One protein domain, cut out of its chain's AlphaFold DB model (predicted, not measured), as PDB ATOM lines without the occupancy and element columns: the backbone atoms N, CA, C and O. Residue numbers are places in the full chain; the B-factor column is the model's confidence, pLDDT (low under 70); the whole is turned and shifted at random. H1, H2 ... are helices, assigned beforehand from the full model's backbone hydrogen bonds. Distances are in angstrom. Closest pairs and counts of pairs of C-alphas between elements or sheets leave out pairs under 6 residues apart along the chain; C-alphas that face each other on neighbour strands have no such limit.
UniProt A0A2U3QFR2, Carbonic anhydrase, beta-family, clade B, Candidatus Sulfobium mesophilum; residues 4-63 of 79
ATOM      1  N   ASN A   4      -3.497  18.247   7.477       85.50
ATOM      2  CA  ASN A   4      -2.912  17.360   6.481       85.50
ATOM      3  C   ASN A   4      -1.606  17.922   5.905       85.50
ATOM      4  O   ASN A   4      -0.700  17.164   5.581       85.50
ATOM      5  N   THR A   5      -1.466  19.250   5.847       87.25
ATOM      6  CA  THR A   5      -0.212  19.901   5.446       87.25
ATOM      7  C   THR A   5       0.890  19.719   6.491       87.25
ATOM      8  O   THR A   5       2.043  19.557   6.119       87.25
ATOM      9  N   ILE A   6       0.542  19.735   7.782       86.56
ATOM     10  CA  ILE A   6       1.505  19.605   8.894       86.56
ATOM     11  C   ILE A   6       1.928  18.147   9.083       86.56
ATOM     12  O   ILE A   6       3.086  17.853   9.341       86.56
ATOM     13  N   THR A   7       0.967  17.234   8.976       87.12
ATOM     14  CA  THR A   7       1.162  15.802   9.240       87.12
ATOM     15  C   THR A   7       1.575  15.014   7.998       87.12
ATOM     16  O   THR A   7       1.818  13.818   8.103       87.12
ATOM     17  N   HIS A   8       1.644  15.662   6.830       91.06
ATOM     18  CA  HIS A   8       1.903  15.023   5.536       91.06
ATOM     19  C   HIS A   8       0.953  13.852   5.223       91.06
ATOM     20  O   HIS A   8       1.343  12.872   4.594       91.06
ATOM     21  N   THR A   9      -0.306  13.967   5.648       91.19
ATOM     22  CA  THR A   9      -1.340  12.944   5.441       91.19
ATOM     23  C   THR A   9      -2.202  13.229   4.217       91.19
ATOM     24  O   THR A   9      -2.339  14.368   3.752       91.19
ATOM     25  N   ARG A  10      -2.817  12.173   3.683       91.62
ATOM     26  CA  ARG A  10      -3.798  12.263   2.599       91.62
ATOM     27  C   ARG A  10      -5.176  12.660   3.149       91.62
ATOM     28  O   ARG A  10      -5.495  12.380   4.306       91.62
ATOM     29  N   PRO A  11      -6.033  13.300   2.334       86.38
ATOM     30  CA  PRO A  11      -7.416  13.563   2.721       86.38
ATOM     31  C   PRO A  11      -8.133  12.282   3.166       86.38
ATOM     32  O   PRO A  11      -8.049  11.261   2.487       86.38
ATOM     33  N   GLY A  12      -8.837  12.345   4.295       85.94
ATOM     34  CA  GLY A  12      -9.554  11.202   4.872       85.94
ATOM     35  C   GLY A  12      -8.743  10.348   5.853       85.94
ATOM     36  O   GLY A  12      -9.346   9.563   6.573       85.94
ATOM     37  N   GLU A  13      -7.420  10.529   5.951       90.44
ATOM     38  CA  GLU A  13      -6.596   9.819   6.949       90.44
ATOM     39  C   GLU A  13      -6.694  10.437   8.352       90.44
ATOM     40  O   GLU A  13      -6.426   9.765   9.342       90.44
ATOM     41  N   ILE A  14      -7.104  11.706   8.447       91.75
ATOM     42  CA  ILE A  14      -7.323  12.398   9.719       91.75
ATOM     43  C   ILE A  14      -8.755  12.919   9.774       91.75
ATOM     44  O   ILE A  14      -9.179  13.706   8.922       91.75
ATOM     45  N   PHE A  15      -9.475  12.530  10.824       94.12
ATOM     46  CA  PHE A  15     -10.754  13.125  11.184       94.12
ATOM     47  C   PHE A  15     -10.522  14.357  12.064       94.12
ATOM     48  O   PHE A  15      -9.804  14.293  13.060       94.12
ATOM     49  N   VAL A  16     -11.084  15.502  11.673       92.88
ATOM     50  CA  VAL A  16     -10.742  16.798  12.271       92.88
ATOM     51  C   VAL A  16     -11.972  17.457  12.866       92.88
ATOM     52  O   VAL A  16     -12.914  17.786  12.149       92.88
ATOM     53  N   HIS A  17     -11.895  17.769  14.155       93.38
ATOM     54  CA  HIS A  17     -12.762  18.737  14.811       93.38
ATOM     55  C   HIS A  17     -11.956  19.984  15.175       93.38
ATOM     56  O   HIS A  17     -10.791  19.892  15.565       93.38
ATOM     57  N   ARG A  18     -12.563  21.162  15.020       90.56
ATOM     58  CA  ARG A  18     -11.960  22.442  15.399       90.56
ATOM     59  C   ARG A  18     -12.975  23.308  16.125       90.56
ATOM     60  O   ARG A  18     -14.111  23.432  15.679       90.56
ATOM     61  N   ASN A  19     -12.513  23.948  17.191       88.50
ATOM     62  CA  ASN A  19     -13.220  24.997  17.908       88.50
ATOM     63  C   ASN A  19     -12.230  26.109  18.296       88.50
ATOM     64  O   ASN A  19     -11.010  25.954  18.153       88.50
ATOM     65  N   ASP A  20     -12.749  27.240  18.768       84.94
ATOM     66  CA  ASP A  20     -11.925  28.388  19.134       84.94
ATOM     67  C   ASP A  20     -11.033  28.069  20.342       84.94
ATOM     68  O   ASP A  20     -11.490  27.961  21.478       84.94
ATOM     69  N   GLY A  21      -9.726  27.955  20.092       81.31
ATOM     70  CA  GLY A  21      -8.725  27.678  21.125       81.31
ATOM     71  C   GLY A  21      -8.468  26.196  21.402       81.31
ATOM     72  O   GLY A  21      -7.699  25.905  22.315       81.31
ATOM     73  N   ASN A  22      -9.048  25.278  20.616       86.44
ATOM     74  CA  ASN A  22      -8.904  23.822  20.777       86.44
ATOM     75  C   ASN A  22      -9.285  23.351  22.195       86.44
ATOM     76  O   ASN A  22      -8.600  22.537  22.814       86.44
ATOM     77  N   ILE A  23     -10.360  23.928  22.728       86.12
ATOM     78  CA  ILE A  23     -10.824  23.715  24.094       86.12
ATOM     79  C   ILE A  23     -11.516  22.359  24.190       86.12
ATOM     80  O   ILE A  23     -12.369  22.016  23.370       86.12
ATOM     81  N   VAL A  24     -11.182  21.621  25.247       87.25
ATOM     82  CA  VAL A  24     -11.878  20.405  25.659       87.25
ATOM     83  C   VAL A  24     -12.647  20.704  26.936       87.25
ATOM     84  O   VAL A  24     -12.057  20.978  27.981       87.25
ATOM     85  N   SER A  25     -13.974  20.688  26.839       86.50
ATOM     86  CA  SER A  25     -14.885  20.889  27.964       86.50
ATOM     87  C   SER A  25     -15.822  19.697  28.073       86.50
ATOM     88  O   SER A  25     -16.392  19.256  27.079       86.50
ATOM     89  N   ILE A  26     -16.006  19.194  29.292       84.75
ATOM     90  CA  ILE A  26     -16.853  18.025  29.579       84.75
ATOM     91  C   ILE A  26     -18.325  18.312  29.238       84.75
ATOM     92  O   ILE A  26     -19.072  17.407  28.885       84.75
ATOM     93  N   ASN A  27     -18.732  19.582  29.288       88.62
ATOM     94  CA  ASN A  27     -20.110  20.000  29.028       88.62
ATOM     95  C   ASN A  27     -20.318  20.475  27.579       88.62
ATOM     96  O   ASN A  27     -21.334  21.104  27.278       88.62
ATOM     97  N   ASP A  28     -19.355  20.226  26.688       89.50
ATOM     98  CA  ASP A  28     -19.484  20.542  25.270       89.50
ATOM     99  C   ASP A  28     -20.080  19.351  24.508       89.50
ATOM    100  O   ASP A  28     -19.422  18.341  24.235       89.50
ATOM    101  N   TRP A  29     -21.355  19.480  24.145       94.75
ATOM    102  CA  TRP A  29     -22.074  18.477  23.361       94.75
ATOM    103  C   TRP A  29     -21.536  18.320  21.937       94.75
ATOM    104  O   TRP A  29     -21.632  17.229  21.380       94.75
ATOM    105  N   ASN A  30     -20.946  19.367  21.351       94.06
ATOM    106  CA  ASN A  30     -20.351  19.292  20.019       94.06
ATOM    107  C   ASN A  30     -19.123  18.375  20.048       94.06
ATOM    108  O   ASN A  30     -19.050  17.405  19.294       94.06
ATOM    109  N   LEU A  31     -18.217  18.612  21.000       94.38
ATOM    110  CA  LEU A  31     -17.065  17.738  21.212       94.38
ATOM    111  C   LEU A  31     -17.495  16.308  21.566       94.38
ATOM    112  O   LEU A  31     -16.940  15.351  21.030       94.38
ATOM    113  N   SER A  32     -18.502  16.160  22.429       95.19
ATOM    114  CA  SER A  32     -19.006  14.843  22.838       95.19
ATOM    115  C   SER A  32     -19.546  14.039  21.653       95.19
ATOM    116  O   SER A  32     -19.242  12.855  21.533       95.19
ATOM    117  N   ALA A  33     -20.288  14.677  20.742       96.62
ATOM    118  CA  ALA A  33     -20.794  14.031  19.531       96.62
ATOM    119  C   ALA A  33     -19.661  13.595  18.589       96.62
ATOM    120  O   ALA A  33     -19.694  12.495  18.039       96.62
ATOM    121  N   VAL A  34     -18.630  14.429  18.427       96.44
ATOM    122  CA  VAL A  34     -17.448  14.080  17.627       96.44
ATOM    123  C   VAL A  34     -16.698  12.901  18.239       96.44
ATOM    124  O   VAL A  34     -16.309  11.994  17.503       96.44
ATOM    125  N   LEU A  35     -16.483  12.897  19.556       95.38
ATOM    126  CA  LEU A  35     -15.791  11.812  20.255       95.38
ATOM    127  C   LEU A  35     -16.565  10.496  20.159       95.38
ATOM    128  O   LEU A  35     -15.971   9.475  19.820       95.38
ATOM    129  N   GLU A  36     -17.880  10.526  20.387       96.69
ATOM    130  CA  GLU A  36     -18.754   9.356  20.238       96.69
ATOM    131  C   GLU A  36     -18.629   8.760  18.834       96.69
ATOM    132  O   GLU A  36     -18.346   7.572  18.690       96.69
ATOM    133  N   PHE A  37     -18.724   9.597  17.799       97.44
ATOM    134  CA  PHE A  37     -18.604   9.149  16.418       97.44
ATOM    135  C   PHE A  37     -17.204   8.598  16.101       97.44
ATOM    136  O   PHE A  37     -17.059   7.548  15.469       97.44
ATOM    137  N   SER A  38     -16.162   9.283  16.570       96.94
ATOM    138  CA  SER A  38     -14.761   8.903  16.348       96.94
ATOM    139  C   SER A  38     -14.446   7.531  16.940       96.94
ATOM    140  O   SER A  38     -13.799   6.712  16.288       96.94
ATOM    141  N   ILE A  39     -14.935   7.271  18.153       95.31
ATOM    142  CA  ILE A  39     -14.667   6.035  18.889       95.31
ATOM    143  C   ILE A  39     -15.583   4.912  18.396       95.31
ATOM    144  O   ILE A  39     -15.099   3.862  17.987       95.31
ATOM    145  N   ASN A  40     -16.900   5.129  18.385       97.56
ATOM    146  CA  ASN A  40     -17.870   4.050  18.182       97.56
ATOM    147  C   ASN A  40     -18.176   3.756  16.710       97.56
ATOM    148  O   ASN A  40     -18.712   2.692  16.397       97.56
ATOM    149  N   ARG A  41     -17.924   4.704  15.797       97.56
ATOM    150  CA  ARG A  41     -18.236   4.540  14.364       97.56
ATOM    151  C   ARG A  41     -16.982   4.395  13.525       97.56
ATOM    152  O   ARG A  41     -16.890   3.461  12.735       97.56
ATOM    153  N   LEU A  42     -16.022   5.296  13.711       96.25
ATOM    154  CA  LEU A  42     -14.779   5.287  12.940       96.25
ATOM    155  C   LEU A  42     -13.694   4.393  13.549       96.25
ATOM    156  O   LEU A  42     -12.771   4.025  12.830       96.25
ATOM    157  N   HIS A  43     -13.820   4.014  14.827       96.38
ATOM    158  CA  HIS A  43     -12.838   3.197  15.548       96.38
ATOM    159  C   HIS A  43     -11.422   3.792  15.483       96.38
ATOM    160  O   HIS A  43     -10.440   3.080  15.269       96.38
ATOM    161  N   ILE A  44     -11.321   5.118  15.628       94.56
ATOM    162  CA  ILE A  44     -10.040   5.828  15.588       94.56
ATOM    163  C   ILE A  44      -9.197   5.401  16.805       94.56
ATOM    164  O   ILE A  44      -9.675   5.541  17.932       94.56
ATOM    165  N   PRO A  45      -7.961   4.904  16.606       92.88
ATOM    166  CA  PRO A  45      -7.133   4.391  17.698       92.88
ATOM    167  C   PRO A  45      -6.532   5.504  18.564       92.88
ATOM    168  O   PRO A  45      -6.398   5.336  19.773       92.88
ATOM    169  N   ASP A  46      -6.211   6.646  17.951       93.75
ATOM    170  CA  ASP A  46      -5.474   7.737  18.584       93.75
ATOM    171  C   ASP A  46      -6.216   9.070  18.432       93.75
ATOM    172  O   ASP A  46      -6.570   9.488  17.327       93.75
ATOM    173  N   ILE A  47      -6.416   9.773  19.550       92.88
ATOM    174  CA  ILE A  47      -7.026  11.108  19.590       92.88
ATOM    175  C   ILE A  47      -5.968  12.110  20.045       92.88
ATOM    176  O   ILE A  47      -5.402  11.981  21.128       92.88
ATOM    177  N   VAL A  48      -5.724  13.139  19.229       90.44
ATOM    178  CA  VAL A  48      -4.692  14.154  19.483       90.44
ATOM    179  C   VAL A  48      -5.328  15.533  19.633       90.44
ATOM    180  O   VAL A  48      -6.118  15.961  18.792       90.44
ATOM    181  N   ILE A  49      -4.944  16.258  20.687       90.19
ATOM    182  CA  ILE A  49      -5.316  17.661  20.898       90.19
ATOM    183  C   ILE A  49      -4.132  18.534  20.480       90.19
ATOM    184  O   ILE A  49      -3.074  18.499  21.106       90.19
ATOM    185  N   CYS A  50      -4.311  19.332  19.427       85.50
ATOM    186  CA  CYS A  50      -3.252  20.179  18.880       85.50
ATOM    187  C   CYS A  50      -3.501  21.656  19.195       85.50
ATOM    188  O   CYS A  50      -4.466  22.244  18.712       85.50
ATOM    189  N   GLY A  51      -2.595  22.271  19.957       84.50
ATOM    190  CA  GLY A  51      -2.511  23.724  20.115       84.50
ATOM    191  C   GLY A  51      -1.681  24.387  19.012       84.50
ATOM    192  O   GLY A  51      -1.049  23.720  18.195       84.50
ATOM    193  N   HIS A  52      -1.654  25.721  18.998       83.06
ATOM    194  CA  HIS A  52      -0.694  26.471  18.190       83.06
ATOM    195  C   HIS A  52      -0.241  27.743  18.910       83.06
ATOM    196  O   HIS A  52      -1.022  28.395  19.612       83.06
ATOM    197  N   TYR A  53       1.019  28.122  18.694       84.06
ATOM    198  CA  TYR A  53       1.563  29.375  19.210       84.06
ATOM    199  C   TYR A  53       0.816  30.588  18.652       84.06
ATOM    200  O   TYR A  53       0.305  30.573  17.527       84.06
ATOM    201  N   GLY A  54       0.741  31.644  19.464       82.12
ATOM    202  CA  GLY A  54       0.056  32.883  19.094       82.12
ATOM    203  C   GLY A  54      -1.461  32.732  18.934       82.12
ATOM    204  O   GLY A  54      -2.073  33.504  18.199       82.12
ATOM    205  N   CYS A  55      -2.086  31.738  19.580       82.44
ATOM    206  CA  CYS A  55      -3.535  31.561  19.517       82.44
ATOM    207  C   CYS A  55      -4.271  32.799  20.047       82.44
ATOM    208  O   CYS A  55      -4.253  33.086  21.245       82.44
ATOM    209  N   GLY A  56      -4.965  33.511  19.153       81.62
ATOM    210  CA  GLY A  56      -5.713  34.722  19.494       81.62
ATOM    211  C   GLY A  56      -6.791  34.487  20.556       81.62
ATOM    212  O   GLY A  56      -6.983  35.343  21.419       81.62
ATOM    213  N   GLY A  57      -7.432  33.311  20.545       75.56
ATOM    214  CA  GLY A  57      -8.406  32.905  21.563       75.56
ATOM    215  C   GLY A  57      -7.776  32.825  22.955       75.56
ATOM    216  O   GLY A  57      -8.221  33.506  23.877       75.56
ATOM    217  N   LEU A  58      -6.667  32.094  23.093       75.81
ATOM    218  CA  LEU A  58      -5.953  31.962  24.368       75.81
ATOM    219  C   LEU A  58      -5.331  33.291  24.835       75.81
ATOM    220  O   LEU A  58      -5.438  33.666  26.004       75.81
ATOM    221  N   MET A  59      -4.723  34.048  23.916       79.81
ATOM    222  CA  MET A  59      -4.138  35.362  24.212       79.81
ATOM    223  C   MET A  59      -5.180  36.376  24.691       79.81
ATOM    224  O   MET A  59      -4.848  37.299  25.433       79.81
ATOM    225  N   ARG A  60      -6.433  36.251  24.248       73.31
ATOM    226  CA  ARG A  60      -7.518  37.151  24.648       73.31
ATOM    227  C   ARG A  60      -8.182  36.702  25.944       73.31
ATOM    228  O   ARG A  60      -8.492  37.564  26.761       73.31
ATOM    229  N   SER A  61      -8.300  35.395  26.173       68.06
ATOM    230  CA  SER A  61      -8.804  34.823  27.431       68.06
ATOM    231  C   SER A  61      -7.885  35.088  28.628       68.06
ATOM    232  O   SER A  61      -8.364  35.268  29.741       68.06
ATOM    233  N   THR A  62      -6.569  35.173  28.416       67.81
ATOM    234  CA  THR A  62      -5.597  35.481  29.483       67.81
ATOM    235  C   THR A  62      -5.486  36.977  29.810       67.81
ATOM    236  O   THR A  62      -4.960  37.345  30.863       67.81
ATOM    237  N   ARG A  63      -6.007  37.877  28.961       64.00
ATOM    238  CA  ARG A  63      -6.070  39.311  29.285       64.00
ATOM    239  C   ARG A  63      -7.168  39.535  30.325       64.00
ATOM    240  O   ARG A  63      -8.329  39.230  30.069       64.00
TER     241      ARG A  63
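AT A GLANCE: This is residues 4 to 63 of the 79 residues of the protein "Carbonic anhydrase, beta-family, clade B" of Candidatus Sulfobium mesophilum (UniProt A0A2U3QFR2). With little regular structure, this is a flat, loose trace of chain, in which two long links, residues 8 to 28 and 41 to 55, pass through the middle, H2 lies along one side and H3 sits at one end. Residues 5 to 11, of which 5 to 7 belong to H1, stick out. The 60 printed residues include three named helices, H1, H2 and H3 in chain order, and no named strand; the class is all helix, with 22 residues in named elements. The radius of gyration of the C-alphas is 13.4 A, and the spans are 39 by 31 by 14 A.

HOW THE PARTS SIT: H1, residues 4 to 7, H2, residues 29 to 40, and H3, residues 56 to 61, are apart from each other. Every O i to N i+4 pair is within hydrogen-bond range in H2 and H3; H1 is too short for such a pair.

IN THESE COORDINATES: H1 begins at C-alpha 4 (-2.912, 17.360, 6.481). H2 is 15.9 A long. H3 ends at C-alpha 61 (-8.804, 34.823, 27.431).

THE WHOLE: The two farthest C-alphas, of Arg 41 and Arg 63, are 39.7 A apart. The printed part has no cut; both links are long. Residues 61 to 63 have pLDDT under 70.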